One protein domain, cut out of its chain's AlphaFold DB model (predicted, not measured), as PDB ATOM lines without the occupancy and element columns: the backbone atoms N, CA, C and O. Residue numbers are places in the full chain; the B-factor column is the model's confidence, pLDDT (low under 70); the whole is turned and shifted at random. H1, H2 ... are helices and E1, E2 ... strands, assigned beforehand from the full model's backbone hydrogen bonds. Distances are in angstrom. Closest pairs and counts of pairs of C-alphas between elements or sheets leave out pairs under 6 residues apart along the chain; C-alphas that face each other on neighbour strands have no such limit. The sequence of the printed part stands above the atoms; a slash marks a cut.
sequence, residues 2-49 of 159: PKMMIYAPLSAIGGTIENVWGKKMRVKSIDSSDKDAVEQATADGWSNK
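AT A GLANCE: This is residues 2 to 49 of the 159 residues of an uncharacterized protein of Planctomycetaceae bacterium (UniProt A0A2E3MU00). A small, twisted sheet of three strands, with the long strand E3 between E1 and E2, has one short helix, H1, over one face beside E1 and the last part of E3. The tight E2 to E3 hairpin turn and H1 lie at opposite ends of the longest axis. The printed part has 48 residues, with the named elements E1, E2, E3 and H1 in that order; the mixed sheet has the order E1, E3, E2, and the class is mixed, helices and strands. The whole is compact, with a radius of gyration of the C-alphas of 10.8 A and spans of 32 by 23 by 14 A.

IN THESE COORDINATES: Find C-alpha 3 at (28.548, 36.943, -25.211); from there E1, residues 3 to 7, runs 13.4 A. E2, residues 15 to 18, follows, and then E3, residues 24 to 30, runs 19.5 A. H1, residues 35 to 43, runs 12.2 A to C-alpha 43 at (38.638, 42.717, -25.812).

HOW THE PARTS SIT: Look first at E1 and E3, parallel neighbours at 33 degrees, where N 4 and O 26 are 2.8 A apart, within hydrogen-bond range. E2 and E3 form an antiparallel hairpin, with N 17 and O 25 at 2.9 A, also within range. The sheet is only just strongly twisted, with C-alphas up to 4.1 A off its best plane. H1 is on the sheet at a height of 9.8 A over it, and runs along the strands, at 0 degrees to E3 on the local plane. It is over E3 and only just over E1, on which 3 of its 9 C-alphas fall. The closest C-alphas of E3 and H1 are those of Ile 30 and Val 38, 7.0 A apart. In H1 every O i to N i+4 pair is within hydrogen-bond range.

THE WHOLE: The two C-alphas farthest apart, those of Trp 21 and Asp 36, are 32.2 A from each other. The printed part has no cut, and no link between its named elements is long. Look for low confidence, pLDDT under 70, at residues 9 to 14 and residue 20.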
ATOM      1  N   PRO A   2      25.384  37.461 -21.431       84.56
ATOM      2  CA  PRO A   2      26.599  36.784 -21.879       84.56
ATOM      3  C   PRO A   2      26.828  36.858 -23.397       84.56
ATOM      4  O   PRO A   2      25.870  36.930 -24.180       84.56
ATOM      5  N   LYS A   3      28.101  36.829 -23.812       88.38
ATOM      6  CA  LYS A   3      28.548  36.943 -25.211       88.38
ATOM      7  C   LYS A   3      29.454  35.771 -25.599       88.38
ATOM      8  O   LYS A   3      30.550  35.636 -25.061       88.38
ATOM      9  N   MET A   4      29.022  34.973 -26.573       87.31
ATOM     10  CA  MET A   4      29.751  33.813 -27.087       87.31
ATOM     11  C   MET A   4      30.280  34.049 -28.493       87.31
ATOM     12  O   MET A   4      29.514  34.408 -29.390       87.31
ATOM     13  N   MET A   5      31.571  33.814 -28.705       88.44
ATOM     14  CA  MET A   5      32.110  33.678 -30.054       88.44
ATOM     15  C   MET A   5      32.221  32.204 -30.434       88.44
ATOM     16  O   MET A   5      32.638  31.372 -29.631       88.44
ATOM     17  N   ILE A   6      31.836  31.877 -31.663       84.81
ATOM     18  CA  ILE A   6      31.944  30.529 -32.221       84.81
ATOM     19  C   ILE A   6      32.890  30.597 -33.409       84.81
ATOM     20  O   ILE A   6      32.708  31.421 -34.307       84.81
ATOM     21  N   TYR A   7      33.890  29.720 -33.423       85.94
ATOM     22  CA  TYR A   7      34.767  29.591 -34.575       85.94
ATOM     23  C   TYR A   7      34.055  28.836 -35.689       85.94
ATOM     24  O   TYR A   7      33.758  27.649 -35.559       85.94
ATOM     25  N   ALA A   8      33.750  29.543 -36.771       72.81
ATOM     26  CA  ALA A   8      33.081  28.994 -37.938       72.81
ATOM     27  C   ALA A   8      33.519  29.764 -39.195       72.81
ATOM     28  O   ALA A   8      33.730  30.977 -39.110       72.81
ATOM     29  N   PRO A   9      33.625  29.101 -40.364       62.97
ATOM     30  CA  PRO A   9      33.778  29.809 -41.631       62.97
ATOM     31  C   PRO A   9      32.610  30.794 -41.790       62.97
ATOM     32  O   PRO A   9      31.493  30.486 -41.370       62.97
ATOM     33  N   LEU A  10      32.885  31.971 -42.366       57.16
ATOM     34  CA  LEU A  10      32.062  33.200 -42.437       57.16
ATOM     35  C   LEU A  10      30.590  33.067 -42.918       57.16
ATOM     36  O   LEU A  10      29.899  34.068 -43.084       57.16
ATOM     37  N   SER A  11      30.067  31.858 -43.108       55.16
ATOM     38  CA  SER A  11      28.693  31.548 -43.501       55.16
ATOM     39  C   SER A  11      27.683  31.426 -42.348       55.16
ATOM     40  O   SER A  11      26.496  31.253 -42.617       55.16
ATOM     41  N   ALA A  12      28.096  31.494 -41.077       55.88
ATOM     42  CA  ALA A  12      27.164  31.450 -39.945       55.88
ATOM     43  C   ALA A  12      26.779  32.872 -39.497       55.88
ATOM     44  O   ALA A  12      27.624  33.676 -39.116       55.88
ATOM     45  N   ILE A  13      25.492  33.192 -39.547       57.88
ATOM     46  CA  ILE A  13      24.912  34.472 -39.126       57.88
ATOM     47  C   ILE A  13      24.913  34.558 -37.588       57.88
ATOM     48  O   ILE A  13      24.565  33.592 -36.910       57.88
ATOM     49  N   GLY A  14      25.308  35.714 -37.039       66.00
ATOM     50  CA  GLY A  14      25.229  36.005 -35.601       66.00
ATOM     51  C   GLY A  14      23.784  36.170 -35.111       66.00
ATOM     52  O   GLY A  14      22.873  36.423 -35.895       66.00
ATOM     53  N   GLY A  15      23.549  36.045 -33.806       79.00
ATOM     54  CA  GLY A  15      22.185  36.063 -33.275       79.00
ATOM     55  C   GLY A  15      22.097  36.026 -31.757       79.00
ATOM     56  O   GLY A  15      23.070  36.269 -31.045       79.00
ATOM     57  N   THR A  16      20.897  35.741 -31.259       82.25
ATOM     58  CA  THR A  16      20.650  35.482 -29.837       82.25
ATOM     59  C   THR A  16      20.206  34.036 -29.690       82.25
ATOM     60  O   THR A  16      19.259  33.632 -30.360       82.25
ATOM     61  N   ILE A  17      20.872  33.270 -28.829       78.75
ATOM     62  CA  ILE A  17      20.459  31.912 -28.459       78.75
ATOM     63  C   ILE A  17      20.029  31.888 -26.999       78.75
ATOM     64  O   ILE A  17      20.456  32.722 -26.204       78.75
ATOM     65  N   GLU A  18      19.194  30.928 -26.642       78.31
ATOM     66  CA  GLU A  18      18.838  30.646 -25.256       78.31
ATOM     67  C   GLU A  18      19.678  29.465 -24.767       78.31
ATOM     68  O   GLU A  18      19.827  28.474 -25.484       78.31
ATOM     69  N   ASN A  19      20.286  29.581 -23.584       73.31
ATOM     70  CA  ASN A  19      21.005  28.460 -22.983       73.31
ATOM     71  C   ASN A  19      20.053  27.468 -22.302       73.31
ATOM     72  O   ASN A  19      18.860  27.717 -22.154       73.31
ATOM     73  N   VAL A  20      20.607  26.351 -21.826       69.56
ATOM     74  CA  VAL A  20      19.860  25.296 -21.118       69.56
ATOM     75  C   VAL A  20      19.177  25.767 -19.823       69.56
ATOM     76  O   VAL A  20      18.323  25.058 -19.301       69.56
ATOM     77  N   TRP A  21      19.509  26.959 -19.317       71.31
ATOM     78  CA  TRP A  21      18.879  27.585 -18.148       71.31
ATOM     79  C   TRP A  21      17.918  28.726 -18.506       71.31
ATOM     80  O   TRP A  21      17.511  29.482 -17.627       71.31
ATOM     81  N   GLY A  22      17.566  28.880 -19.783       74.38
ATOM     82  CA  GLY A  22      16.591  29.869 -20.237       74.38
ATOM     83  C   GLY A  22      17.123  31.300 -20.378       74.38
ATOM     84  O   GLY A  22      16.353  32.239 -20.587       74.38
ATOM     85  N   LYS A  23      18.442  31.517 -20.258       79.00
ATOM     86  CA  LYS A  23      19.049  32.847 -20.416       79.00
ATOM     87  C   LYS A  23      19.456  33.107 -21.862       79.00
ATOM     88  O   LYS A  23      20.135  32.300 -22.496       79.00
ATOM     89  N   LYS A  24      19.084  34.290 -22.359       84.31
ATOM     90  CA  LYS A  24      19.475  34.785 -23.685       84.31
ATOM     91  C   LYS A  24      20.951  35.182 -23.704       84.31
ATOM     92  O   LYS A  24      21.400  35.966 -22.869       84.31
ATOM     93  N   MET A  25      21.677  34.691 -24.697       84.00
ATOM     94  CA  MET A  25      23.097  34.935 -24.932       84.00
ATOM     95  C   MET A  25      23.294  35.422 -26.362       84.00
ATOM     96  O   MET A  25      22.634  34.936 -27.281       84.00
ATOM     97  N   ARG A  26      24.213  36.366 -26.571       87.81
ATOM     98  CA  ARG A  26      24.582  36.783 -27.930       87.81
ATOM     99  C   ARG A  26      25.624  35.841 -28.495       87.81
ATOM    100  O   ARG A  26      26.562  35.486 -27.792       87.81
ATOM    101  N   VAL A  27      25.487  35.509 -29.769       86.88
ATOM    102  CA  VAL A  27      26.420  34.653 -30.498       86.88
ATOM    103  C   VAL A  27      26.952  35.394 -31.707       86.88
ATOM    104  O   VAL A  27      26.181  35.978 -32.472       86.88
ATOM    105  N   LYS A  28      28.270  35.349 -31.887       86.44
ATOM    106  CA  LYS A  28      28.956  35.876 -33.063       86.44
ATOM    107  C   LYS A  28      29.880  34.808 -33.633       86.44
ATOM    108  O   LYS A  28      30.676  34.214 -32.914       86.44
ATOM    109  N   SER A  29      29.781  34.589 -34.929       87.12
ATOM    110  CA  SER A  29      30.686  33.724 -35.680       87.12
ATOM    111  C   SER A  29      31.940  34.510 -36.032       87.12
ATOM    112  O   SER A  29      31.835  35.645 -36.502       87.12
ATOM    113  N   ILE A  30      33.110  33.927 -35.803       85.06
ATOM    114  CA  ILE A  30      34.398  34.527 -36.159       85.06
ATOM    115  C   ILE A  30      35.244  33.471 -36.864       85.06
ATOM    116  O   ILE A  30      35.277  32.315 -36.444       85.06
ATOM    117  N   ASP A  31      35.927  33.876 -37.933       84.75
ATOM    118  CA  ASP A  31      36.946  33.041 -38.552       84.75
ATOM    119  C   ASP A  31      38.160  32.974 -37.619       84.75
ATOM    120  O   ASP A  31      38.789  33.985 -37.325       84.75
ATOM    121  N   SER A  32      38.498  31.775 -37.142       84.75
ATOM    122  CA  SER A  32      39.636  31.575 -36.238       84.75
ATOM    123  C   SER A  32      40.994  31.921 -36.861       84.75
ATOM    124  O   SER A  32      41.981  32.028 -36.135       84.75
ATOM    125  N   SER A  33      41.072  32.040 -38.190       87.31
ATOM    126  CA  SER A  33      42.291  32.456 -38.888       87.31
ATOM    127  C   SER A  33      42.508  33.974 -38.874       87.31
ATOM    128  O   SER A  33      43.647  34.420 -39.025       87.31
ATOM    129  N   ASP A  34      41.457  34.759 -38.615       88.38
ATOM    130  CA  ASP A  34      41.506  36.216 -38.491       88.38
ATOM    131  C   ASP A  34      41.840  36.619 -37.045       88.38
ATOM    132  O   ASP A  34      40.970  36.799 -36.188       88.38
ATOM    133  N   LYS A  35      43.143  36.710 -36.754       89.75
ATOM    134  CA  LYS A  35      43.649  37.004 -35.405       89.75
ATOM    135  C   LYS A  35      43.205  38.370 -34.885       89.75
ATOM    136  O   LYS A  35      42.879  38.470 -33.705       89.75
ATOM    137  N   ASP A  36      43.140  39.372 -35.756       91.19
ATOM    138  CA  ASP A  36      42.747  40.732 -35.382       91.19
ATOM    139  C   ASP A  36      41.273  40.751 -34.946       91.19
ATOM    140  O   ASP A  36      40.922  41.320 -33.909       91.19
ATOM    141  N   ALA A  37      40.403  40.039 -35.675       87.25
ATOM    142  CA  ALA A  37      38.997  39.897 -35.303       87.25
ATOM    143  C   ALA A  37      38.796  39.124 -33.986       87.25
ATOM    144  O   ALA A  37      37.895  39.461 -33.208       87.25
ATOM    145  N   VAL A  38      39.616  38.099 -33.719       88.62
ATOM    146  CA  VAL A  38      39.578  37.329 -32.461       88.62
ATOM    147  C   VAL A  38      40.040  38.177 -31.276       88.62
ATOM    148  O   VAL A  38      39.381  38.170 -30.231       88.62
ATOM    149  N   GLU A  39      41.132  38.930 -31.417       92.50
ATOM    150  CA  GLU A  39      41.629  39.817 -30.358       92.50
ATOM    151  C   GLU A  39      40.620  40.918 -30.035       92.50
ATOM    152  O   GLU A  39      40.295  41.131 -28.864       92.50
ATOM    153  N   GLN A  40      40.041  41.551 -31.057       91.44
ATOM    154  CA  GLN A  40      39.027  42.580 -30.856       91.44
ATOM    155  C   GLN A  40      37.769  42.021 -30.177       91.44
ATOM    156  O   GLN A  40      37.238  42.631 -29.250       91.44
ATOM    157  N   ALA A  41      37.311  40.830 -30.571       88.56
ATOM    158  CA  ALA A  41      36.173  40.188 -29.920       88.56
ATOM    159  C   ALA A  41      36.472  39.816 -28.460       88.56
ATOM    160  O   ALA A  41      35.629  40.020 -27.587       88.56
ATOM    161  N   THR A  42      37.677  39.332 -28.172       89.38
ATOM    162  CA  THR A  42      38.093  39.025 -26.797       89.38
ATOM    163  C   THR A  42      38.118  40.299 -25.941       89.38
ATOM    164  O   THR A  42      37.588  40.300 -24.832       89.38
ATOM    165  N   ALA A  43      38.638  41.410 -26.478       91.19
ATOM    166  CA  ALA A  43      38.638  42.717 -25.812       91.19
ATOM    167  C   ALA A  43      37.217  43.270 -25.571       91.19
ATOM    168  O   ALA A  43      36.944  43.851 -24.521       91.19
ATOM    169  N   ASP A  44      36.285  43.019 -26.492       89.12
ATOM    170  CA  ASP A  44      34.864  43.370 -26.372       89.12
ATOM    171  C   ASP A  44      34.075  42.456 -25.401       89.12
ATOM    172  O   ASP A  44      32.848  42.604 -25.234       89.12
ATOM    173  N   GLY A  45      34.757  41.493 -24.771       87.69
ATOM    174  CA  GLY A  45      34.203  40.564 -23.790       87.69
ATOM    175  C   GLY A  45      33.465  39.370 -24.399       87.69
ATOM    176  O   GLY A  45      32.557  38.837 -23.763       87.69
ATOM    177  N   TRP A  46      33.786  38.975 -25.633       90.00
ATOM    178  CA  TRP A  46      33.320  37.711 -26.208       90.00
ATOM    179  C   TRP A  46      34.242  36.571 -25.769       90.00
ATOM    180  O   TRP A  46      35.456  36.669 -25.915       90.00
ATOM    181  N   SER A  47      33.669  35.469 -25.280       88.25
ATOM    182  CA  SER A  47      34.430  34.250 -24.972       88.25
ATOM    183  C   SER A  47      34.068  33.127 -25.940       88.25
ATOM    184  O   SER A  47      32.907  32.968 -26.322       88.25
ATOM    185  N   ASN A  48      35.060  32.340 -26.352       86.00
ATOM    186  CA  ASN A  48      34.840  31.074 -27.057       86.00
ATOM    187  C   ASN A  48      34.682  29.891 -26.095       86.00
ATOM    188  O   ASN A  48      34.402  28.773 -26.530       86.00
ATOM    189  N   LYS A  49      34.879  30.112 -24.793       86.69
ATOM    190  CA  LYS A  49      34.711  29.089 -23.771       86.69
ATOM    191  C   LYS A  49      33.275  29.119 -23.280       86.69
ATOM    192  O   LYS A  49      32.816  30.100 -22.702       86.69
TER     193      LYS A  49